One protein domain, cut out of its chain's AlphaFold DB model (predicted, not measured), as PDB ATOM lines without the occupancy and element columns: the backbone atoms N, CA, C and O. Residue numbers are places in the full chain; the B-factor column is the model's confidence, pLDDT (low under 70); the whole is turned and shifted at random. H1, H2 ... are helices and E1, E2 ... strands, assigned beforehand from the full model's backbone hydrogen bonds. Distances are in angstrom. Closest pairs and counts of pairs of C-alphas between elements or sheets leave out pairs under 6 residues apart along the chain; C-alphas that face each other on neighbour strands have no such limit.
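AT A GLANCE: This is residues 137 to 208 of the 377 residues of an uncharacterized protein of Ruminococcus gnavus (UniProt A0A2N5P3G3). Two long helices, H1 and H3, run side by side in opposite ways at one end of the domain, and a two-stranded hairpin, E1 and E2, makes the other end, with the shorter helix H2 packed over it, mainly on E2. The last residues of H1 reach the end of E2, and the turn of the hairpin points away from the helix pair. The printed part has 72 residues, with three named helices and two named strands in the order H1, H2, E1, E2, H3; the sheet, E1 then E2, is antiparallel and the class is mixed, helices and strands. The whole is compact, with a radius of gyration of the C-alphas of 12.1 A and spans of 35 by 26 by 19 A.

HOW THE PARTS SIT: H1, residues 137 to 152, and H3, residues 192 to 208, touch, with the C-alphas of Phe 146 and Ile 196 closest at 5.3 A. They run opposite ways at a shallow tilt of 33 degrees, only just short of steep. H1 and E2, residues 181 to 187, have 5 pairs of C-alphas within 8 A, and the closest, those of Ala 150 and Ile 187, are 5.5 A apart. H2, residues 157 to 166, touches no helix; it is apart from H1, and only just apart from H3, with a closest distance of 8.0 A. The closest C-alphas of H2 and E2 are those of Ala 160 and Tyr 185, 5.1 A apart. E1, residues 169 to 175, is near H2, apart from H3, and only just apart from H1 at 8.5 A. E1 and E2 form a hairpin, antiparallel at 147 degrees between their directions; N 172 and O 184 are within hydrogen-bond range at 2.9 A, as are N 182 and O 174 at 2.8 A. In H1 and H3 every O i to N i+4 pair is within hydrogen-bond range; in H2, 5 of 6 are.

IN THESE COORDINATES: H1 begins at C-alpha 137, (22.316, 49.328, 42.696), and measures 22.4 A from first to last C-alpha. H2 measures 14.6 A. E1 measures 17.3 A from C-alpha 169, (25.164, 35.213, 17.535), and E2 18.0 A. H3 measures 23.8 A and ends at C-alpha 208, (10.297, 50.095, 39.120).

THE WHOLE: The two C-alphas farthest apart, those of Glu 181 and Arg 208, are 35.9 A apart, while the first and last printed C-alphas are 12.6 A apart. The printed part has no cut, and its four links are tight. The mean pLDDT of the printed part is 85.0; residues 176 to 179, between E1 and E2, are under 70.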
ATOM      1  N   ASP A 137      21.562  50.533  42.337       93.31
ATOM      2  CA  ASP A 137      22.316  49.328  42.696       93.31
ATOM      3  C   ASP A 137      21.809  48.099  41.933       93.31
ATOM      4  O   ASP A 137      22.594  47.277  41.457       93.31
ATOM      5  N   GLU A 138      20.488  47.954  41.804       92.38
ATOM      6  CA  GLU A 138      19.885  46.855  41.048       92.38
ATOM      7  C   GLU A 138      20.139  46.991  39.540       92.38
ATOM      8  O   GLU A 138      20.417  45.993  38.874       92.38
ATOM      9  N   GLU A 139      20.142  48.210  38.994       92.94
ATOM     10  CA  GLU A 139      20.520  48.454  37.601       92.94
ATOM     11  C   GLU A 139      21.975  48.056  37.332       92.94
ATOM     12  O   GLU A 139      22.255  47.357  36.353       92.94
ATOM     13  N   ALA A 140      22.900  48.445  38.216       93.19
ATOM     14  CA  ALA A 140      24.307  48.074  38.119       93.19
ATOM     15  C   ALA A 140      24.491  46.549  38.169       93.19
ATOM     16  O   ALA A 140      25.218  45.985  37.347       93.19
ATOM     17  N   LYS A 141      23.776  45.857  39.070       91.50
ATOM     18  CA  LYS A 141      23.772  44.386  39.136       91.50
ATOM     19  C   LYS A 141      23.265  43.758  37.842       91.50
ATOM     20  O   LYS A 141      23.916  42.852  37.326       91.50
ATOM     21  N   PHE A 142      22.150  44.245  37.292       92.12
ATOM     22  CA  PHE A 142      21.625  43.729  36.027       92.12
ATOM     23  C   PHE A 142      22.605  43.952  34.875       92.12
ATOM     24  O   PHE A 142      22.824  43.031  34.091       92.12
ATOM     25  N   ARG A 143      23.245  45.124  34.782       92.25
ATOM     26  CA  ARG A 143      24.259  45.389  33.747       92.25
ATOM     27  C   ARG A 143      25.419  44.399  33.822       92.25
ATOM     28  O   ARG A 143      25.802  43.855  32.791       92.25
ATOM     29  N   ILE A 144      25.935  44.130  35.021       91.00
ATOM     30  CA  ILE A 144      27.016  43.153  35.222       91.00
ATOM     31  C   ILE A 144      26.545  41.746  34.839       91.00
ATOM     32  O   ILE A 144      27.225  41.056  34.086       91.00
ATOM     33  N   GLU A 145      25.366  41.326  35.304       88.38
ATOM     34  CA  GLU A 145      24.832  39.990  35.026       88.38
ATOM     35  C   GLU A 145      24.608  39.755  33.525       88.38
ATOM     36  O   GLU A 145      24.994  38.710  32.991       88.38
ATOM     37  N   PHE A 146      23.986  40.710  32.829       89.25
ATOM     38  CA  PHE A 146      23.736  40.593  31.393       89.25
ATOM     39  C   PHE A 146      25.004  40.791  30.564       89.25
ATOM     40  O   PHE A 146      25.147  40.123  29.543       89.25
ATOM     41  N   GLY A 147      25.952  41.615  31.020       87.75
ATOM     42  CA  GLY A 147      27.278  41.725  30.411       87.75
ATOM     43  C   GLY A 147      28.032  40.398  30.450       87.75
ATOM     44  O   GLY A 147      28.498  39.908  29.422       87.75
ATOM     45  N   ASP A 148      28.047  39.749  31.613       87.12
ATOM     46  CA  ASP A 148      28.643  38.427  31.789       87.12
ATOM     47  C   ASP A 148      27.976  37.367  30.903       87.12
ATOM     48  O   ASP A 148      28.670  36.547  30.301       87.12
ATOM     49  N   LYS A 149      26.641  37.379  30.794       85.19
ATOM     50  CA  LYS A 149      25.894  36.456  29.921       85.19
ATOM     51  C   LYS A 149      26.155  36.706  28.439       85.19
ATOM     52  O   LYS A 149      26.252  35.741  27.685       85.19
ATOM     53  N   ALA A 150      26.293  37.963  28.024       85.50
ATOM     54  CA  ALA A 150      26.587  38.309  26.637       85.50
ATOM     55  C   ALA A 150      27.958  37.767  26.198       85.50
ATOM     56  O   ALA A 150      28.094  37.283  25.076       85.50
ATOM     57  N   VAL A 151      28.954  37.796  27.096       85.56
ATOM     58  CA  VAL A 151      30.318  37.311  26.824       85.56
ATOM     59  C   VAL A 151      30.443  35.796  26.999       85.56
ATOM     60  O   VAL A 151      30.967  35.111  26.122       85.56
ATOM     61  N   LYS A 152      29.981  35.252  28.132       83.75
ATOM     62  CA  LYS A 152      30.134  33.825  28.478       83.75
ATOM     63  C   LYS A 152      29.125  32.929  27.755       83.75
ATOM     64  O   LYS A 152      29.339  31.724  27.686       83.75
ATOM     65  N   GLY A 153      28.053  33.503  27.216       82.31
ATOM     66  CA  GLY A 153      26.962  32.792  26.563       82.31
ATOM     67  C   GLY A 153      25.808  32.451  27.507       82.31
ATOM     68  O   GLY A 153      25.983  32.165  28.694       82.31
ATOM     69  N   ILE A 154      24.599  32.469  26.953       84.50
ATOM     70  CA  ILE A 154      23.348  32.180  27.651       84.50
ATOM     71  C   ILE A 154      23.155  30.665  27.698       84.50
ATOM     72  O   ILE A 154      22.971  30.031  26.663       84.50
ATOM     73  N   THR A 155      23.189  30.080  28.896       79.19
ATOM     74  CA  THR A 155      23.102  28.622  29.097       79.19
ATOM     75  C   THR A 155      21.679  28.097  29.286       79.19
ATOM     76  O   THR A 155      21.479  26.886  29.286       79.19
ATOM     77  N   ASP A 156      20.703  28.976  29.523       80.06
ATOM     78  CA  ASP A 156      19.295  28.595  29.659       80.06
ATOM     79  C   ASP A 156      18.652  28.464  28.275       80.06
ATOM     80  O   ASP A 156      18.720  29.394  27.475       80.06
ATOM     81  N   GLU A 157      18.029  27.320  27.988       80.25
ATOM     82  CA  GLU A 157      17.514  27.006  26.650       80.25
ATOM     83  C   GLU A 157      16.418  27.980  26.189       80.25
ATOM     84  O   GLU A 157      16.393  28.379  25.023       80.25
ATOM     85  N   LYS A 158      15.524  28.398  27.096       83.94
ATOM     86  CA  LYS A 158      14.431  29.322  26.760       83.94
ATOM     87  C   LYS A 158      14.982  30.715  26.476       83.94
ATOM     88  O   LYS A 158      14.595  31.343  25.493       83.94
ATOM     89  N   GLN A 159      15.915  31.177  27.308       83.00
ATOM     90  CA  GLN A 159      16.560  32.478  27.119       83.00
ATOM     91  C   GLN A 159      17.461  32.497  25.878       83.00
ATOM     92  O   GLN A 159      17.492  33.498  25.168       83.00
ATOM     93  N   ALA A 160      18.161  31.397  25.594       82.75
ATOM     94  CA  ALA A 160      19.029  31.252  24.432       82.75
ATOM     95  C   ALA A 160      18.237  31.321  23.120       82.75
ATOM     96  O   ALA A 160      18.634  32.048  22.214       82.75
ATOM     97  N   LYS A 161      17.089  30.632  23.031       84.19
ATOM     98  CA  LYS A 161      16.198  30.703  21.859       84.19
ATOM     99  C   LYS A 161      15.642  32.113  21.646       84.19
ATOM    100  O   LYS A 161      15.767  32.648  20.553       84.19
ATOM    101  N   ALA A 162      15.122  32.746  22.699       85.06
ATOM    102  CA  ALA A 162      14.596  34.110  22.611       85.06
ATOM    103  C   ALA A 162      15.676  35.143  22.232       85.06
ATOM    104  O   ALA A 162      15.403  36.102  21.515       85.06
ATOM    105  N   ALA A 163      16.914  34.955  22.702       82.81
ATOM    106  CA  ALA A 163      18.034  35.800  22.306       82.81
ATOM    107  C   ALA A 163      18.424  35.583  20.836       82.81
ATOM    108  O   ALA A 163      18.674  36.564  20.143       82.81
ATOM    109  N   ALA A 164      18.416  34.337  20.355       85.19
ATOM    110  CA  ALA A 164      18.729  34.005  18.966       85.19
ATOM    111  C   ALA A 164      17.708  34.547  17.953       85.19
ATOM    112  O   ALA A 164      18.060  34.796  16.804       85.19
ATOM    113  N   GLU A 165      16.455  34.745  18.367       87.12
ATOM    114  CA  GLU A 165      15.426  35.380  17.533       87.12
ATOM    115  C   GLU A 165      15.630  36.896  17.383       87.12
ATOM    116  O   GLU A 165      15.225  37.479  16.378       87.12
ATOM    117  N   LEU A 166      16.239  37.548  18.379       83.81
ATOM    118  CA  LEU A 166      16.308  39.010  18.476       83.81
ATOM    119  C   LEU A 166      17.691  39.595  18.170       83.81
ATOM    120  O   LEU A 166      17.777  40.762  17.786       83.81
ATOM    121  N   PHE A 167      18.757  38.824  18.367       87.69
ATOM    122  CA  PHE A 167      20.143  39.285  18.284       87.69
ATOM    123  C   PHE A 167      20.977  38.323  17.447       87.69
ATOM    124  O   PHE A 167      20.681  37.134  17.390       87.69
ATOM    125  N   LYS A 168      22.034  38.828  16.804       85.50
ATOM    126  CA  LYS A 168      22.984  37.982  16.070       85.50
ATOM    127  C   LYS A 168      23.953  37.282  17.025       85.50
ATOM    128  O   LYS A 168      24.364  37.843  18.042       85.50
ATOM    129  N   GLY A 169      24.354  36.065  16.672       87.69
ATOM    130  CA  GLY A 169      25.164  35.213  17.535       87.69
ATOM    131  C   GLY A 169      25.202  33.756  17.081       87.69
ATOM    132  O   GLY A 169      24.590  33.377  16.080       87.69
ATOM    133  N   GLU A 170      25.920  32.932  17.840       87.56
ATOM    134  CA  GLU A 170      26.199  31.532  17.514       87.56
ATOM    135  C   GLU A 170      25.834  30.598  18.670       87.56
ATOM    136  O   GLU A 170      26.119  30.875  19.840       87.56
ATOM    137  N   PHE A 171      25.267  29.435  18.339       86.75
ATOM    138  CA  PHE A 171      25.100  28.353  19.304       86.75
ATOM    139  C   PHE A 171      26.430  27.629  19.512       86.75
ATOM    140  O   PHE A 171      26.984  27.038  18.584       86.75
ATOM    141  N   LYS A 172      26.930  27.641  20.749       86.56
ATOM    142  CA  LYS A 172      28.147  26.930  21.156       86.56
ATOM    143  C   LYS A 172      27.827  25.942  22.268       86.56
ATOM    144  O   LYS A 172      26.973  26.185  23.122       86.56
ATOM    145  N   LYS A 173      28.537  24.812  22.269       82.88
ATOM    146  CA  LYS A 173      28.489  23.852  23.377       82.88
ATOM    147  C   LYS A 173      29.187  24.479  24.578       82.88
ATOM    148  O   LYS A 173      30.412  24.549  24.632       82.88
ATOM    149  N   LEU A 174      28.390  24.975  25.512       77.50
ATOM    150  CA  LEU A 174      28.840  25.650  26.717       77.50
ATOM    151  C   LEU A 174      28.651  24.723  27.908       77.50
ATOM    152  O   LEU A 174      27.662  24.000  28.010       77.50
ATOM    153  N   LYS A 175      29.601  24.742  28.839       75.31
ATOM    154  CA  LYS A 175      29.424  24.050  30.114       75.31
ATOM    155  C   LYS A 175      28.593  24.945  31.020       75.31
ATOM    156  O   LYS A 175      28.995  26.061  31.337       75.31
ATOM    157  N   ASN A 176      27.426  24.461  31.430       69.81
ATOM    158  CA  ASN A 176      26.615  25.146  32.430       69.81
ATOM    159  C   ASN A 176      27.357  25.152  33.786       69.81
ATOM    160  O   ASN A 176      28.325  24.415  33.980       69.81
ATOM    161  N   LYS A 177      26.857  25.910  34.768       60.62
ATOM    162  CA  LYS A 177      27.358  25.967  36.155       60.62
ATOM    163  C   LYS A 177      27.510  24.590  36.828       60.62
ATOM    164  O   LYS A 177      28.214  24.472  37.820       60.62
ATOM    165  N   PHE A 178      26.872  23.552  36.282       58.09
ATOM    166  CA  PHE A 178      26.914  22.162  36.756       58.09
ATOM    167  C   PHE A 178      27.847  21.247  35.940       58.09
ATOM    168  O   PHE A 178      27.748  20.029  36.047       58.09
ATOM    169  N   GLY A 179      28.686  21.800  35.058       64.25
ATOM    170  CA  GLY A 179      29.624  21.038  34.223       64.25
ATOM    171  C   GLY A 179      28.986  20.241  33.079       64.25
ATOM    172  O   GLY A 179      29.707  19.626  32.298       64.25
ATOM    173  N   LYS A 180      27.654  20.267  32.948       72.06
ATOM    174  CA  LYS A 180      26.923  19.651  31.834       72.06
ATOM    175  C   LYS A 180      27.062  20.497  30.572       72.06
ATOM    176  O   LYS A 180      26.916  21.718  30.640       72.06
ATOM    177  N   GLU A 181      27.315  19.845  29.443       76.38
ATOM    178  CA  GLU A 181      27.320  20.484  28.129       76.38
ATOM    179  C   GLU A 181      25.888  20.837  27.729       76.38
ATOM    180  O   GLU A 181      25.015  19.972  27.659       76.38
ATOM    181  N   VAL A 182      25.643  22.121  27.505       77.56
ATOM    182  CA  VAL A 182      24.361  22.662  27.060       77.56
ATOM    183  C   VAL A 182      24.619  23.511  25.820       77.56
ATOM    184  O   VAL A 182      25.642  24.190  25.720       77.56
ATOM    185  N   ASN A 183      23.697  23.470  24.860       79.81
ATOM    186  CA  ASN A 183      23.740  24.355  23.701       79.81
ATOM    187  C   ASN A 183      23.376  25.768  24.160       79.81
ATOM    188  O   ASN A 183      22.198  26.097  24.290       79.81
ATOM    189  N   GLY A 184      24.388  26.577  24.460       81.88
ATOM    190  CA  GLY A 184      24.200  27.964  24.854       81.88
ATOM    191  C   GLY A 184      24.363  28.907  23.668       81.88
ATOM    192  O   GLY A 184      25.033  28.579  22.688       81.88
ATOM    193  N   TYR A 185      23.745  30.080  23.757       85.50
ATOM    194  CA  TYR A 185      23.803  31.095  22.709       85.50
ATOM    195  C   TYR A 185      24.774  32.211  23.092       85.50
ATOM    196  O   TYR A 185      24.621  32.826  24.149       85.50
ATOM    197  N   VAL A 186      25.780  32.457  22.255       88.25
ATOM    198  CA  VAL A 186      26.763  33.530  22.449       88.25
ATOM    199  C   VAL A 186      26.424  34.673  21.508       88.25
ATOM    200  O   VAL A 186      26.316  34.465  20.302       88.25
ATOM    201  N   ILE A 187      26.279  35.872  22.066       86.75
ATOM    202  CA  ILE A 187      25.905  37.069  21.314       86.75
ATOM    203  C   ILE A 187      27.144  37.648  20.632       86.75
ATOM    204  O   ILE A 187      28.217  37.768  21.242       86.75
ATOM    205  N   ASP A 188      26.984  38.000  19.360       88.00
ATOM    206  CA  ASP A 188      28.027  38.629  18.556       88.00
ATOM    207  C   ASP A 188      28.407  40.007  19.113       88.00
ATOM    208  O   ASP A 188      27.560  40.721  19.653       88.00
ATOM    209  N   GLU A 189      29.676  40.396  18.965       85.31
ATOM    210  CA  GLU A 189      30.220  41.666  19.471       85.31
ATOM    211  C   GLU A 189      29.383  42.882  19.071       85.31
ATOM    212  O   GLU A 189      29.194  43.779  19.890       85.31
ATOM    213  N   CYS A 190      28.809  42.869  17.865       84.44
ATOM    214  CA  CYS A 190      28.018  43.979  17.343       84.44
ATOM    215  C   CYS A 190      26.681  44.200  18.078       84.44
ATOM    216  O   CYS A 190      26.157  45.315  18.065       84.44
ATOM    217  N   ASP A 191      26.105  43.160  18.694       87.00
ATOM    218  CA  ASP A 191      24.777  43.212  19.325       87.00
ATOM    219  C   ASP A 191      24.819  43.036  20.857       87.00
ATOM    220  O   ASP A 191      23.775  43.122  21.511       87.00
ATOM    221  N   ARG A 192      26.008  42.856  21.461       86.50
ATOM    222  CA  ARG A 192      26.159  42.691  22.922       86.50
ATOM    223  C   ARG A 192      25.565  43.855  23.708       86.50
ATOM    224  O   ARG A 192      24.817  43.627  24.655       86.50
ATOM    225  N   GLU A 193      25.872  45.088  23.316       88.75
ATOM    226  CA  GLU A 193      25.394  46.281  24.022       88.75
ATOM    227  C   GLU A 193      23.865  46.397  23.951       88.75
ATOM    228  O   GLU A 193      23.210  46.558  24.979       88.75
ATOM    229  N   LYS A 194      23.274  46.154  22.773       88.94
ATOM    230  CA  LYS A 194      21.813  46.159  22.588       88.94
ATOM    231  C   LYS A 194      21.114  45.093  23.430       88.94
ATOM    232  O   LYS A 194      20.023  45.337  23.945       88.94
ATOM    233  N   TYR A 195      21.717  43.911  23.561       88.62
ATOM    234  CA  TYR A 195      21.205  42.867  24.444       88.62
ATOM    235  C   TYR A 195      21.216  43.322  25.902       88.62
ATOM    236  O   TYR A 195      20.184  43.239  26.567       88.62
ATOM    237  N   ILE A 196      22.347  43.850  26.380       89.50
ATOM    238  CA  ILE A 196      22.492  44.317  27.763       89.50
ATOM    239  C   ILE A 196      21.468  45.415  28.051       89.50
ATOM    240  O   ILE A 196      20.702  45.293  29.005       89.50
ATOM    241  N   GLU A 197      21.396  46.448  27.212       90.25
ATOM    242  CA  GLU A 197      20.467  47.564  27.393       90.25
ATOM    243  C   GLU A 197      19.009  47.104  27.405       90.25
ATOM    244  O   GLU A 197      18.255  47.460  28.314       90.25
ATOM    245  N   ARG A 198      18.603  46.263  26.444       89.19
ATOM    246  CA  ARG A 198      17.225  45.761  26.376       89.19
ATOM    247  C   ARG A 198      16.887  44.895  27.586       89.19
ATOM    248  O   ARG A 198      15.810  45.051  28.166       89.19
ATOM    249  N   SER A 199      17.783  43.996  27.984       87.00
ATOM    250  CA  SER A 199      17.584  43.126  29.144       87.00
ATOM    251  C   SER A 199      17.517  43.917  30.450       87.00
ATOM    252  O   SER A 199      16.636  43.654  31.274       87.00
ATOM    253  N   VAL A 200      18.384  44.916  30.628       91.50
ATOM    254  CA  VAL A 200      18.364  45.817  31.787       91.50
ATOM    255  C   VAL A 200      17.076  46.632  31.801       91.50
ATOM    256  O   VAL A 200      16.399  46.663  32.826       91.50
ATOM    257  N   LEU A 201      16.671  47.219  30.671       90.38
ATOM    258  CA  LEU A 201      15.458  48.033  30.570       90.38
ATOM    259  C   LEU A 201      14.206  47.245  30.961       90.38
ATOM    260  O   LEU A 201      13.391  47.738  31.743       90.38
ATOM    261  N   VAL A 202      14.054  46.013  30.468       89.62
ATOM    262  CA  VAL A 202      12.899  45.160  30.798       89.62
ATOM    263  C   VAL A 202      12.860  44.842  32.296       89.62
ATOM    264  O   VAL A 202      11.826  45.050  32.938       89.62
ATOM    265  N   ASN A 203      13.979  44.396  32.877       89.62
ATOM    266  CA  ASN A 203      14.043  44.045  34.301       89.62
ATOM    267  C   ASN A 203      13.861  45.271  35.205       89.62
ATOM    268  O   ASN A 203      13.113  45.215  36.183       89.62
ATOM    269  N   MET A 204      14.462  46.404  34.841       91.81
ATOM    270  CA  MET A 204      14.297  47.665  35.559       91.81
ATOM    271  C   MET A 204      12.870  48.191  35.480       91.81
ATOM    272  O   MET A 204      12.366  48.698  36.476       91.81
ATOM    273  N   THR A 205      12.181  48.041  34.349       90.62
ATOM    274  CA  THR A 205      10.773  48.446  34.216       90.62
ATOM    275  C   THR A 205       9.879  47.636  35.155       90.62
ATOM    276  O   THR A 205       9.070  48.199  35.895       90.62
ATOM    277  N   GLN A 206      10.066  46.313  35.195       89.81
ATOM    278  CA  GLN A 206       9.333  45.439  36.115       89.81
ATOM    279  C   GLN A 206       9.651  45.753  37.580       89.81
ATOM    280  O   GLN A 206       8.749  45.775  38.425       89.81
ATOM    281  N   LEU A 207      10.924  46.011  37.892       89.94
ATOM    282  CA  LEU A 207      11.348  46.366  39.238       89.94
ATOM    283  C   LEU A 207      10.765  47.715  39.658       89.94
ATOM    284  O   LEU A 207      10.122  47.771  40.694       89.94
ATOM    285  N   ARG A 208      10.873  48.766  38.842       90.62
ATOM    286  CA  ARG A 208      10.297  50.095  39.120       90.62
ATOM    287  C   ARG A 208       8.793  50.041  39.388       90.62
ATOM    288  O   ARG A 208       8.308  50.782  40.235       90.62
TER     289      ARG A 208